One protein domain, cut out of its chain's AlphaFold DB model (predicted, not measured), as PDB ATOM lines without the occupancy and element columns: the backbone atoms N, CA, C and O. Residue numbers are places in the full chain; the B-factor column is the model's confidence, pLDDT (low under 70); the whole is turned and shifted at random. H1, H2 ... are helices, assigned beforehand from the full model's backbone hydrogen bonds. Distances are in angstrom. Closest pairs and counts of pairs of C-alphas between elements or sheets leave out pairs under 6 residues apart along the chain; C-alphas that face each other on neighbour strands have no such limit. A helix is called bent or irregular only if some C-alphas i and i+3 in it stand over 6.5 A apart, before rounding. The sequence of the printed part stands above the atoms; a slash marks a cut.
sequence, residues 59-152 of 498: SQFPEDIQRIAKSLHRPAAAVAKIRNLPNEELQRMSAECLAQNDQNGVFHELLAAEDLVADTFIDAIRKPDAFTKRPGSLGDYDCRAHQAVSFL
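Overview. This is residues 59 to 152 of the 498 residues of the protein "DUF4375 domain-containing protein" of Verrucomicrobiales bacterium VVV1 (UniProt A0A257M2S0). H1 and H2 pack on bent H4 near its bend, at Ala 112, and make one end of an elongated all-helix body, H3 crosses both arms of H4, H5 folds back along H4b, and loop residues 126 to 143 reach the far end. The 94 printed residues include five named helices, H1 to H5 in order. The all-helix whole is compact, radius of gyration of the C-alphas 14.2 A, spanning 45 by 23 by 16 A.

Arrangement. Start at H4, residues 105 to 125, by hydrogen bonds one helix but bent, C-alphas 112 and 115 being 8.4 A apart. H4b, 115 to 125, irregular with C-alphas 116 and 119 7.7 A apart, makes a hairpin with H5, 144 to 151. H4a, 105 to 112, touches H3, 87 to 99, and H2, 76 to 83, which touches H1, 63 to 72. In H4a 3 of 4 and in H4b 5 of 7 O i to N i+4 pairs are within hydrogen-bond range.

Along the chain. Find H1 beginning at C-alpha 63, (-129.230, -60.810, 135.331), and H5 ending at C-alpha 151, (-110.525, -71.896, 129.473).

Size, cuts and confidence. The printed part has no cut; link H4 to H5 is long; residues 102 to 103 have pLDDT under 70.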
ATOM      1  N   SER A  59    -134.894 -61.004 128.657       93.31
ATOM      2  CA  SER A  59    -135.331 -60.259 129.844       93.31
ATOM      3  C   SER A  59    -136.006 -61.113 130.925       93.31
ATOM      4  O   SER A  59    -136.231 -60.619 132.026       93.31
ATOM      5  N   GLN A  60    -136.388 -62.357 130.616       96.00
ATOM      6  CA  GLN A  60    -136.994 -63.287 131.575       96.00
ATOM      7  C   GLN A  60    -135.958 -64.117 132.348       96.00
ATOM      8  O   GLN A  60    -136.320 -64.784 133.317       96.00
ATOM      9  N   PHE A  61    -134.682 -64.086 131.953       96.50
ATOM     10  CA  PHE A  61    -133.613 -64.807 132.643       96.50
ATOM     11  C   PHE A  61    -132.984 -63.954 133.757       96.50
ATOM     12  O   PHE A  61    -133.028 -62.727 133.681       96.50
ATOM     13  N   PRO A  62    -132.372 -64.562 134.786       96.94
ATOM     14  CA  PRO A  62    -131.594 -63.833 135.789       96.94
ATOM     15  C   PRO A  62    -130.501 -62.933 135.178       96.94
ATOM     16  O   PRO A  62    -129.955 -63.229 134.114       96.94
ATOM     17  N   GLU A  63    -130.169 -61.823 135.847       96.00
ATOM     18  CA  GLU A  63    -129.230 -60.810 135.331       96.00
ATOM     19  C   GLU A  63    -127.826 -61.377 135.057       96.00
ATOM     20  O   GLU A  63    -127.174 -61.004 134.079       96.00
ATOM     21  N   ASP A  64    -127.358 -62.321 135.876       95.44
ATOM     22  CA  ASP A  64    -126.081 -63.006 135.676       95.44
ATOM     23  C   ASP A  64    -126.076 -63.839 134.386       95.44
ATOM     24  O   ASP A  64    -125.108 -63.761 133.625       95.44
ATOM     25  N   ILE A  65    -127.172 -64.547 134.087       96.50
ATOM     26  CA  ILE A  65    -127.363 -65.285 132.831       96.50
ATOM     27  C   ILE A  65    -127.350 -64.328 131.644       96.50
ATOM     28  O   ILE A  65    -126.613 -64.563 130.689       96.50
ATOM     29  N   GLN A  66    -128.112 -63.231 131.710       95.50
ATOM     30  CA  GLN A  66    -128.153 -62.223 130.644       95.50
ATOM     31  C   GLN A  66    -126.766 -61.623 130.381       95.50
ATOM     32  O   GLN A  66    -126.352 -61.452 129.234       95.50
ATOM     33  N   ARG A  67    -126.010 -61.335 131.444       94.31
ATOM     34  CA  ARG A  67    -124.647 -60.806 131.344       94.31
ATOM     35  C   ARG A  67    -123.694 -61.810 130.694       94.31
ATOM     36  O   ARG A  67    -122.921 -61.416 129.819       94.31
ATOM     37  N   ILE A  68    -123.744 -63.085 131.093       92.75
ATOM     38  CA  ILE A  68    -122.933 -64.155 130.489       92.75
ATOM     39  C   ILE A  68    -123.309 -64.319 129.011       92.75
ATOM     40  O   ILE A  68    -122.428 -64.267 128.155       92.75
ATOM     41  N   ALA A  69    -124.604 -64.420 128.711       93.19
ATOM     42  CA  ALA A  69    -125.163 -64.528 127.366       93.19
ATOM     43  C   ALA A  69    -124.678 -63.403 126.446       93.19
ATOM     44  O   ALA A  69    -124.102 -63.667 125.390       93.19
ATOM     45  N   LYS A  70    -124.781 -62.150 126.905       92.50
ATOM     46  CA  LYS A  70    -124.260 -60.981 126.191       92.50
ATOM     47  C   LYS A  70    -122.752 -61.068 125.959       92.50
ATOM     48  O   LYS A  70    -122.300 -60.766 124.861       92.50
ATOM     49  N   SER A  71    -121.978 -61.478 126.969       88.25
ATOM     50  CA  SER A  71    -120.513 -61.588 126.853       88.25
ATOM     51  C   SER A  71    -120.053 -62.692 125.898       88.25
ATOM     52  O   SER A  71    -118.981 -62.577 125.314       88.25
ATOM     53  N   LEU A  72    -120.861 -63.743 125.733       88.19
ATOM     54  CA  LEU A  72    -120.584 -64.867 124.837       88.19
ATOM     55  C   LEU A  72    -121.264 -64.722 123.469       88.19
ATOM     56  O   LEU A  72    -121.079 -65.589 122.622       88.19
ATOM     57  N   HIS A  73    -122.063 -63.669 123.257       90.12
ATOM     58  CA  HIS A  73    -122.931 -63.508 122.087       90.12
ATOM     59  C   HIS A  73    -123.839 -64.732 121.838       90.12
ATOM     60  O   HIS A  73    -123.984 -65.196 120.708       90.12
ATOM     61  N   ARG A  74    -124.449 -65.272 122.904       89.94
ATOM     62  CA  ARG A  74    -125.365 -66.429 122.853       89.94
ATOM     63  C   ARG A  74    -126.739 -66.075 123.433       89.94
ATOM     64  O   ARG A  74    -126.792 -65.206 124.298       89.94
ATOM     65  N   PRO A  75    -127.826 -66.760 123.033       93.50
ATOM     66  CA  PRO A  75    -129.134 -66.606 123.677       93.50
ATOM     67  C   PRO A  75    -129.085 -66.957 125.171       93.50
ATOM     68  O   PRO A  75    -128.421 -67.929 125.554       93.50
ATOM     69  N   ALA A  76    -129.824 -66.231 126.018       94.88
ATOM     70  CA  ALA A  76    -129.847 -66.493 127.461       94.88
ATOM     71  C   ALA A  76    -130.374 -67.899 127.797       94.88
ATOM     72  O   ALA A  76    -129.852 -68.551 128.704       94.88
ATOM     73  N   ALA A  77    -131.319 -68.416 127.005       94.75
ATOM     74  CA  ALA A  77    -131.831 -69.782 127.123       94.75
ATOM     75  C   ALA A  77    -130.729 -70.847 126.974       94.75
ATOM     76  O   ALA A  77    -130.663 -71.789 127.764       94.75
ATOM     77  N   ALA A  78    -129.814 -70.673 126.012       93.50
ATOM     78  CA  ALA A  78    -128.704 -71.599 125.795       93.50
ATOM     79  C   ALA A  78    -127.714 -71.584 126.971       93.50
ATOM     80  O   ALA A  78    -127.237 -72.636 127.392       93.50
ATOM     81  N   VAL A  79    -127.441 -70.404 127.537       95.25
ATOM     82  CA  VAL A  79    -126.598 -70.267 128.735       95.25
ATOM     83  C   VAL A  79    -127.261 -70.922 129.947       95.25
ATOM     84  O   VAL A  79    -126.619 -71.706 130.646       95.25
ATOM     85  N   ALA A  80    -128.549 -70.653 130.174       96.44
ATOM     86  CA  ALA A  80    -129.313 -71.242 131.271       96.44
ATOM     87  C   ALA A  80    -129.351 -72.774 131.185       96.44
ATOM     88  O   ALA A  80    -129.157 -73.450 132.193       96.44
ATOM     89  N   LYS A  81    -129.534 -73.329 129.980       96.06
ATOM     90  CA  LYS A  81    -129.537 -74.777 129.745       96.06
ATOM     91  C   LYS A  81    -128.246 -75.443 130.223       96.06
ATOM     92  O   LYS A  81    -128.326 -76.431 130.941       96.06
ATOM     93  N   ILE A  82    -127.082 -74.896 129.859       97.50
ATOM     94  CA  ILE A  82    -125.786 -75.456 130.277       97.50
ATOM     95  C   ILE A  82    -125.592 -75.322 131.791       97.50
ATOM     96  O   ILE A  82    -125.176 -76.271 132.444       97.50
ATOM     97  N   ARG A  83    -125.932 -74.170 132.375       97.31
ATOM     98  CA  ARG A  83    -125.764 -73.936 133.822       97.31
ATOM     99  C   ARG A  83    -126.691 -74.783 134.695       97.31
ATOM    100  O   ARG A  83    -126.355 -75.043 135.844       97.31
ATOM    101  N   ASN A  84    -127.828 -75.220 134.155       96.94
ATOM    102  CA  ASN A  84    -128.774 -76.109 134.831       96.94
ATOM    103  C   ASN A  84    -128.424 -77.601 134.682       96.94
ATOM    104  O   ASN A  84    -129.170 -78.448 135.182       96.94
ATOM    105  N   LEU A  85    -127.331 -77.947 133.992       97.56
ATOM    106  CA  LEU A  85    -126.878 -79.332 133.917       97.56
ATOM    107  C   LEU A  85    -126.476 -79.843 135.312       97.56
ATOM    108  O   LEU A  85    -125.909 -79.091 136.108       97.56
ATOM    109  N   PRO A  86    -126.727 -81.129 135.624       97.81
ATOM    110  CA  PRO A  86    -126.222 -81.740 136.847       97.81
ATOM    111  C   PRO A  86    -124.699 -81.599 136.949       97.81
ATOM    112  O   PRO A  86    -123.998 -81.702 135.943       97.81
ATOM    113  N   ASN A  87    -124.172 -81.444 138.168       97.50
ATOM    114  CA  ASN A  87    -122.728 -81.305 138.377       97.50
ATOM    115  C   ASN A  87    -121.932 -82.457 137.738       97.50
ATOM    116  O   ASN A  87    -120.909 -82.214 137.115       97.50
ATOM    117  N   GLU A  88    -122.422 -83.698 137.817       97.69
ATOM    118  CA  GLU A  88    -121.784 -84.860 137.177       97.69
ATOM    119  C   GLU A  88    -121.588 -84.675 135.666       97.69
ATOM    120  O   GLU A  88    -120.543 -85.033 135.123       97.69
ATOM    121  N   GLU A  89    -122.559 -84.052 134.997       97.88
ATOM    122  CA  GLU A  89    -122.496 -83.780 133.564       97.88
ATOM    123  C   GLU A  89    -121.516 -82.643 133.252       97.88
ATOM    124  O   GLU A  89    -120.701 -82.767 132.338       97.88
ATOM    125  N   LEU A  90    -121.501 -81.580 134.064       97.62
ATOM    126  CA  LEU A  90    -120.500 -80.511 133.953       97.62
ATOM    127  C   LEU A  90    -119.070 -81.037 134.167       97.62
ATOM    128  O   LEU A  90    -118.144 -80.635 133.457       97.62
ATOM    129  N   GLN A  91    -118.879 -81.975 135.099       97.75
ATOM    130  CA  GLN A  91    -117.592 -82.640 135.324       97.75
ATOM    131  C   GLN A  91    -117.192 -83.529 134.140       97.75
ATOM    132  O   GLN A  91    -116.032 -83.508 133.719       97.75
ATOM    133  N   ARG A  92    -118.144 -84.274 133.558       97.19
ATOM    134  CA  ARG A  92    -117.923 -85.083 132.349       97.19
ATOM    135  C   ARG A  92    -117.491 -84.209 131.172       97.19
ATOM    136  O   ARG A  92    -116.480 -84.504 130.536       97.19
ATOM    137  N   MET A  93    -118.215 -83.120 130.919       97.00
ATOM    138  CA  MET A  93    -117.883 -82.147 129.876       97.00
ATOM    139  C   MET A  93    -116.505 -81.519 130.121       97.00
ATOM    140  O   MET A  93    -115.715 -81.389 129.191       97.00
ATOM    141  N   SER A  94    -116.178 -81.166 131.369       96.56
ATOM    142  CA  SER A  94    -114.869 -80.594 131.722       96.56
ATOM    143  C   SER A  94    -113.731 -81.582 131.458       96.56
ATOM    144  O   SER A  94    -112.707 -81.210 130.888       96.56
ATOM    145  N   ALA A  95    -113.911 -82.859 131.804       95.50
ATOM    146  CA  ALA A  95    -112.944 -83.911 131.498       95.50
ATOM    147  C   ALA A  95    -112.771 -84.111 129.984       95.50
ATOM    148  O   ALA A  95    -111.643 -84.258 129.514       95.50
ATOM    149  N   GLU A  96    -113.866 -84.072 129.220       94.62
ATOM    150  CA  GLU A  96    -113.841 -84.139 127.758       94.62
ATOM    151  C   GLU A  96    -113.076 -82.950 127.155       94.62
ATOM    152  O   GLU A  96    -112.173 -83.140 126.337       94.62
ATOM    153  N   CYS A  97    -113.363 -81.738 127.630       93.19
ATOM    154  CA  CYS A  97    -112.670 -80.515 127.243       93.19
ATOM    155  C   CYS A  97    -111.165 -80.573 127.555       93.19
ATOM    156  O   CYS A  97    -110.344 -80.133 126.757       93.19
ATOM    157  N   LEU A  98    -110.778 -81.133 128.704       93.62
ATOM    158  CA  LEU A  98    -109.377 -81.286 129.111       93.62
ATOM    159  C   LEU A  98    -108.646 -82.424 128.384       93.62
ATOM    160  O   LEU A  98    -107.412 -82.467 128.408       93.62
ATOM    161  N   ALA A  99    -109.374 -83.355 127.767       90.81
ATOM    162  CA  ALA A  99    -108.815 -84.473 127.011       90.81
ATOM    163  C   ALA A  99    -108.605 -84.142 125.527       90.81
ATOM    164  O   ALA A  99    -107.700 -84.700 124.907       90.81
ATOM    165  N   GLN A 100    -109.418 -83.247 124.969       83.81
ATOM    166  CA  GLN A 100    -109.400 -82.895 123.551       83.81
ATOM    167  C   GLN A 100    -108.719 -81.544 123.303       83.81
ATOM    168  O   GLN A 100    -108.601 -80.716 124.209       83.81
ATOM    169  N   ASN A 101    -108.242 -81.333 122.075       71.25
ATOM    170  CA  ASN A 101    -107.717 -80.037 121.642       71.25
ATOM    171  C   ASN A 101    -108.849 -79.005 121.564       71.25
ATOM    172  O   ASN A 101    -110.023 -79.354 121.442       71.25
ATOM    173  N   ASP A 102    -108.456 -77.738 121.615       63.22
ATOM    174  CA  ASP A 102    -109.221 -76.510 121.867       63.22
ATOM    175  C   ASP A 102    -110.415 -76.280 120.906       63.22
ATOM    176  O   ASP A 102    -111.162 -75.319 121.052       63.22
ATOM    177  N   GLN A 103    -110.609 -77.163 119.922       64.38
ATOM    178  CA  GLN A 103    -111.601 -77.083 118.847       64.38
ATOM    179  C   GLN A 103    -112.853 -77.957 119.061       64.38
ATOM    180  O   GLN A 103    -113.669 -78.082 118.144       64.38
ATOM    181  N   ASN A 104    -113.043 -78.588 120.227       74.88
ATOM    182  CA  ASN A 104    -114.300 -79.293 120.508       74.88
ATOM    183  C   ASN A 104    -115.409 -78.291 120.888       74.88
ATOM    184  O   ASN A 104    -115.206 -77.420 121.733       74.88
ATOM    185  N   GLY A 105    -116.611 -78.460 120.327       84.12
ATOM    186  CA  GLY A 105    -117.809 -77.695 120.692       84.12
ATOM    187  C   GLY A 105    -118.102 -77.675 122.200       84.12
ATOM    188  O   GLY A 105    -118.616 -76.676 122.700       84.12
ATOM    189  N   VAL A 106    -117.679 -78.705 122.947       91.62
ATOM    190  CA  VAL A 106    -117.803 -78.758 124.416       91.62
ATOM    191  C   VAL A 106    -117.087 -77.595 125.114       91.62
ATOM    192  O   VAL A 106    -117.612 -77.074 126.097       91.62
ATOM    193  N   PHE A 107    -115.937 -77.135 124.604       91.62
ATOM    194  CA  PHE A 107    -115.223 -75.982 125.171       91.62
ATOM    195  C   PHE A 107    -116.113 -74.733 125.169       91.62
ATOM    196  O   PHE A 107    -116.314 -74.097 126.203       91.62
ATOM    197  N   HIS A 108    -116.706 -74.414 124.014       88.88
ATOM    198  CA  HIS A 108    -117.563 -73.239 123.849       88.88
ATOM    199  C   HIS A 108    -118.890 -73.358 124.605       88.88
ATOM    200  O   HIS A 108    -119.448 -72.350 125.046       88.88
ATOM    201  N   GLU A 109    -119.405 -74.578 124.771       93.19
ATOM    202  CA  GLU A 109    -120.571 -74.825 125.614       93.19
ATOM    203  C   GLU A 109    -120.269 -74.534 127.084       93.19
ATOM    204  O   GLU A 109    -121.009 -73.771 127.709       93.19
ATOM    205  N   LEU A 110    -119.153 -75.048 127.603       95.44
ATOM    206  CA  LEU A 110    -118.753 -74.881 128.999       95.44
ATOM    207  C   LEU A 110    -118.450 -73.437 129.405       95.44
ATOM    208  O   LEU A 110    -118.602 -73.119 130.581       95.44
ATOM    209  N   LEU A 111    -118.102 -72.539 128.476       93.94
ATOM    210  CA  LEU A 111    -117.928 -71.110 128.792       93.94
ATOM    211  C   LEU A 111    -119.183 -70.482 129.435       93.94
ATOM    212  O   LEU A 111    -119.073 -69.509 130.178       93.94
ATOM    213  N   ALA A 112    -120.376 -71.040 129.193       95.38
ATOM    214  CA  ALA A 112    -121.616 -70.609 129.844       95.38
ATOM    215  C   ALA A 112    -121.669 -70.940 131.351       95.38
ATOM    216  O   ALA A 112    -122.395 -70.288 132.104       95.38
ATOM    217  N   ALA A 113    -120.906 -71.939 131.793       96.81
ATOM    218  CA  ALA A 113    -120.835 -72.440 133.165       96.81
ATOM    219  C   ALA A 113    -119.405 -72.360 133.736       96.81
ATOM    220  O   ALA A 113    -119.050 -73.126 134.626       96.81
ATOM    221  N   GLU A 114    -118.588 -71.441 133.218       95.94
ATOM    222  CA  GLU A 114    -117.163 -71.299 133.536       95.94
ATOM    223  C   GLU A 114    -116.878 -71.210 135.048       95.94
ATOM    224  O   GLU A 114    -115.996 -71.897 135.554       95.94
ATOM    225  N   ASP A 115    -117.653 -70.407 135.778       95.38
ATOM    226  CA  ASP A 115    -117.603 -70.251 137.239       95.38
ATOM    227  C   ASP A 115    -117.963 -71.534 137.995       95.38
ATOM    228  O   ASP A 115    -117.413 -71.783 139.064       95.38
ATOM    229  N   LEU A 116    -118.849 -72.364 137.440       96.88
ATOM    230  CA  LEU A 116    -119.296 -73.613 138.065       96.88
ATOM    231  C   LEU A 116    -118.275 -74.746 137.912       96.88
ATOM    232  O   LEU A 116    -118.279 -75.684 138.704       96.88
ATOM    233  N   VAL A 117    -117.410 -74.672 136.898       97.38
ATOM    234  CA  VAL A 117    -116.377 -75.684 136.620       97.38
ATOM    235  C   VAL A 117    -114.960 -75.194 136.920       97.38
ATOM    236  O   VAL A 117    -114.000 -75.934 136.712       97.38
ATOM    237  N   ALA A 118    -114.805 -73.964 137.420       97.00
ATOM    238  CA  ALA A 118    -113.504 -73.333 137.609       97.00
ATOM    239  C   ALA A 118    -112.551 -74.181 138.466       97.00
ATOM    240  O   ALA A 118    -111.407 -74.405 138.067       97.00
ATOM    241  N   ASP A 119    -113.041 -74.726 139.582       97.38
ATOM    242  CA  ASP A 119    -112.252 -75.572 140.485       97.38
ATOM    243  C   ASP A 119    -111.730 -76.834 139.783       97.38
ATOM    244  O   ASP A 119    -110.563 -77.183 139.934       97.38
ATOM    245  N   THR A 120    -112.534 -77.461 138.918       97.75
ATOM    246  CA  THR A 120    -112.116 -78.628 138.123       97.75
ATOM    247  C   THR A 120    -110.932 -78.304 137.214       97.75
ATOM    248  O   THR A 120    -109.996 -79.099 137.088       97.75
ATOM    249  N   PHE A 121    -110.959 -77.137 136.570       97.44
ATOM    250  CA  PHE A 121    -109.876 -76.682 135.702       97.44
ATOM    251  C   PHE A 121    -108.638 -76.256 136.505       97.44
ATOM    252  O   PHE A 121    -107.518 -76.559 136.092       97.44
ATOM    253  N   ILE A 122    -108.811 -75.630 137.672       97.62
ATOM    254  CA  ILE A 122    -107.710 -75.305 138.593       97.62
ATOM    255  C   ILE A 122    -107.032 -76.590 139.098       97.62
ATOM    256  O   ILE A 122    -105.806 -76.706 139.046       97.62
ATOM    257  N   ASP A 123    -107.809 -77.590 139.509       97.69
ATOM    258  CA  ASP A 123    -107.300 -78.891 139.951       97.69
ATOM    259  C   ASP A 123    -106.591 -79.643 138.823       97.69
ATOM    260  O   ASP A 123    -105.595 -80.332 139.054       97.69
ATOM    261  N   ALA A 124    -107.052 -79.488 137.580       97.12
ATOM    262  CA  ALA A 124    -106.403 -80.083 136.420       97.12
ATOM    263  C   ALA A 124    -104.976 -79.563 136.194       97.12
ATOM    264  O   ALA A 124    -104.147 -80.331 135.709       97.12
ATOM    265  N   ILE A 125    -104.684 -78.310 136.569       97.62
ATOM    266  CA  ILE A 125    -103.347 -77.699 136.476       97.62
ATOM    267  C   ILE A 125    -102.392 -78.290 137.523       97.62
ATOM    268  O   ILE A 125    -101.202 -78.426 137.258       97.62
ATOM    269  N   ARG A 126    -102.905 -78.693 138.694       97.12
ATOM    270  CA  ARG A 126    -102.109 -79.289 139.785       97.12
ATOM    271  C   ARG A 126    -101.693 -80.741 139.523       97.12
ATOM    272  O   ARG A 126    -100.905 -81.297 140.287       97.12
ATOM    273  N   LYS A 127    -102.251 -81.399 138.501       97.06
ATOM    274  CA  LYS A 127    -101.963 -82.816 138.232       97.06
ATOM    275  C   LYS A 127    -100.516 -82.998 137.745       97.06
ATOM    276  O   LYS A 127    -100.057 -82.192 136.940       97.06
ATOM    277  N   PRO A 128     -99.817 -84.083 138.127       95.25
ATOM    278  CA  PRO A 128     -98.433 -84.323 137.695       95.25
ATOM    279  C   PRO A 128     -98.237 -84.376 136.172       95.25
ATOM    280  O   PRO A 128     -97.164 -84.063 135.670       95.25
ATOM    281  N   ASP A 129     -99.268 -84.775 135.426       95.75
ATOM    282  CA  ASP A 129     -99.267 -84.855 133.964       95.75
ATOM    283  C   ASP A 129     -99.860 -83.605 133.288       95.75
ATOM    284  O   ASP A 129    -100.027 -83.588 132.068       95.75
ATOM    285  N   ALA A 130    -100.195 -82.549 134.044       96.81
ATOM    286  CA  ALA A 130    -100.877 -81.367 133.514       96.81
ATOM    287  C   ALA A 130    -100.086 -80.702 132.381       96.81
ATOM    288  O   ALA A 130    -100.653 -80.261 131.380       96.81
ATOM    289  N   PHE A 131     -98.763 -80.688 132.509       96.62
ATOM    290  CA  PHE A 131     -97.861 -80.100 131.531       96.62
ATOM    291  C   PHE A 131     -97.363 -81.103 130.491       96.62
ATOM    292  O   PHE A 131     -96.669 -80.703 129.558       96.62
ATOM    293  N   THR A 132     -97.707 -82.391 130.579       95.25
ATOM    294  CA  THR A 132     -97.285 -83.376 129.576       95.25
ATOM    295  C   THR A 132     -97.874 -83.025 128.207       95.25
ATOM    296  O   THR A 132     -99.075 -82.796 128.068       95.25
ATOM    297  N   LYS A 133     -97.005 -82.954 127.189       93.56
ATOM    298  CA  LYS A 133     -97.403 -82.697 125.800       93.56
ATOM    299  C   LYS A 133     -98.314 -83.824 125.310       93.56
ATOM    300  O   LYS A 133     -97.990 -84.997 125.502       93.56
ATOM    301  N   ARG A 134     -99.425 -83.486 124.656       90.31
ATOM    302  CA  ARG A 134    -100.326 -84.493 124.086       90.31
ATOM    303  C   ARG A 134     -99.654 -85.261 122.932       90.31
ATOM    304  O   ARG A 134     -98.888 -84.667 122.164       90.31
ATOM    305  N   PRO A 135     -99.924 -86.573 122.784       89.50
ATOM    306  CA  PRO A 135     -99.415 -87.355 121.658       89.50
ATOM    307  C   PRO A 135     -99.814 -86.745 120.310       89.50
ATOM    308  O   PRO A 135    -100.966 -86.377 120.113       89.50
ATOM    309  N   GLY A 136     -98.860 -86.652 119.380       85.00
ATOM    310  CA  GLY A 136     -99.094 -86.114 118.034       85.00
ATOM    311  C   GLY A 136     -99.061 -84.587 117.932       85.00
ATOM    312  O   GLY A 136     -99.075 -84.060 116.823       85.00
ATOM    313  N   SER A 137     -98.951 -83.868 119.051       84.00
ATOM    314  CA  SER A 137     -98.868 -82.417 118.997       84.00
ATOM    315  C   SER A 137     -97.513 -81.909 118.508       84.00
ATOM    316  O   SER A 137     -96.453 -82.436 118.871       84.00
ATOM    317  N   LEU A 138     -97.536 -80.815 117.746       77.31
ATOM    318  CA  LEU A 138     -96.343 -80.104 117.297       77.31
ATOM    319  C   LEU A 138     -95.857 -79.077 118.335       77.31
ATOM    320  O   LEU A 138     -94.647 -78.950 118.519       77.31
ATOM    321  N   GLY A 139     -96.751 -78.434 119.095       82.19
ATOM    322  CA  GLY A 139     -96.424 -77.300 119.973       82.19
ATOM    323  C   GLY A 139     -96.298 -77.639 121.462       82.19
ATOM    324  O   GLY A 139     -96.974 -78.526 121.972       82.19
ATOM    325  N   ASP A 140     -95.453 -76.899 122.186       81.50
ATOM    326  CA  ASP A 140     -95.280 -77.060 123.643       81.50
ATOM    327  C   ASP A 140     -96.542 -76.750 124.458       81.50
ATOM    328  O   ASP A 140     -96.683 -77.267 125.569       81.50
ATOM    329  N   TYR A 141     -97.426 -75.924 123.893       85.94
ATOM    330  CA  TYR A 141     -98.671 -75.451 124.495       85.94
ATOM    331  C   TYR A 141     -99.815 -76.464 124.410       85.94
ATOM    332  O   TYR A 141    -100.850 -76.258 125.024       85.94
ATOM    333  N   ASP A 142     -99.665 -77.573 123.693       89.25
ATOM    334  CA  ASP A 142    -100.720 -78.585 123.633       89.25
ATOM    335  C   ASP A 142    -100.606 -79.545 124.822       89.25
ATOM    336  O   ASP A 142    -100.072 -80.661 124.746       89.25
ATOM    337  N   CYS A 143    -101.024 -79.041 125.977       93.38
ATOM    338  CA  CYS A 143    -101.068 -79.763 127.235       93.38
ATOM    339  C   CYS A 143    -102.310 -79.366 128.039       93.38
ATOM    340  O   CYS A 143    -102.957 -78.344 127.791       93.38
ATOM    341  N   ARG A 144    -102.642 -80.179 129.045       94.88
ATOM    342  CA  ARG A 144    -103.841 -79.981 129.867       94.88
ATOM    343  C   ARG A 144    -103.797 -78.663 130.646       94.88
ATOM    344  O   ARG A 144    -104.823 -78.000 130.765       94.88
ATOM    345  N   ALA A 145    -102.627 -78.270 131.148       95.81
ATOM    346  CA  ALA A 145    -102.445 -77.022 131.875       95.81
ATOM    347  C   ALA A 145    -102.746 -75.806 130.991       95.81
ATOM    348  O   ALA A 145    -103.502 -74.935 131.408       95.81
ATOM    349  N   HIS A 146    -102.215 -75.774 129.761       93.56
ATOM    350  CA  HIS A 146    -102.490 -74.700 128.804       93.56
ATOM    351  C   HIS A 146    -103.982 -74.611 128.457       93.56
ATOM    352  O   HIS A 146    -104.554 -73.521 128.491       93.56
ATOM    353  N   GLN A 147    -104.620 -75.754 128.184       92.38
ATOM    354  CA  GLN A 147    -106.062 -75.822 127.936       92.38
ATOM    355  C   GLN A 147    -106.846 -75.239 129.117       92.38
ATOM    356  O   GLN A 147    -107.770 -74.450 128.926       92.38
ATOM    357  N   ALA A 148    -106.458 -75.596 130.343       95.44
ATOM    358  CA  ALA A 148    -107.147 -75.148 131.539       95.44
ATOM    359  C   ALA A 148    -106.996 -73.647 131.799       95.44
ATOM    360  O   ALA A 148    -107.993 -72.964 132.028       95.44
ATOM    361  N   VAL A 149    -105.781 -73.104 131.695       93.81
ATOM    362  CA  VAL A 149    -105.571 -71.654 131.848       93.81
ATOM    363  C   VAL A 149    -106.174 -70.842 130.699       93.81
ATOM    364  O   VAL A 149    -106.485 -69.671 130.890       93.81
ATOM    365  N   SER A 150    -106.347 -71.440 129.516       89.56
ATOM    366  CA  SER A 150    -107.009 -70.794 128.376       89.56
ATOM    367  C   SER A 150    -108.531 -70.795 128.509       89.56
ATOM    368  O   SER A 150    -109.171 -69.849 128.056       89.56
ATOM    369  N   PHE A 151    -109.101 -71.824 129.146       91.75
ATOM    370  CA  PHE A 151    -110.525 -71.896 129.473       91.75
ATOM    371  C   PHE A 151    -110.923 -70.856 130.529       91.75
ATOM    372  O   PHE A 151    -111.927 -70.163 130.382       91.75
ATOM    373  N   LEU A 152    -110.124 -70.730 131.591       91.38
ATOM    374  CA  LEU A 152    -110.409 -69.821 132.696       91.38
ATOM    375  C   LEU A 152    -110.218 -68.362 132.267       91.38
ATOM    376  O   LEU A 152    -109.134 -67.935 131.857       91.38
TER     377      LEU A 152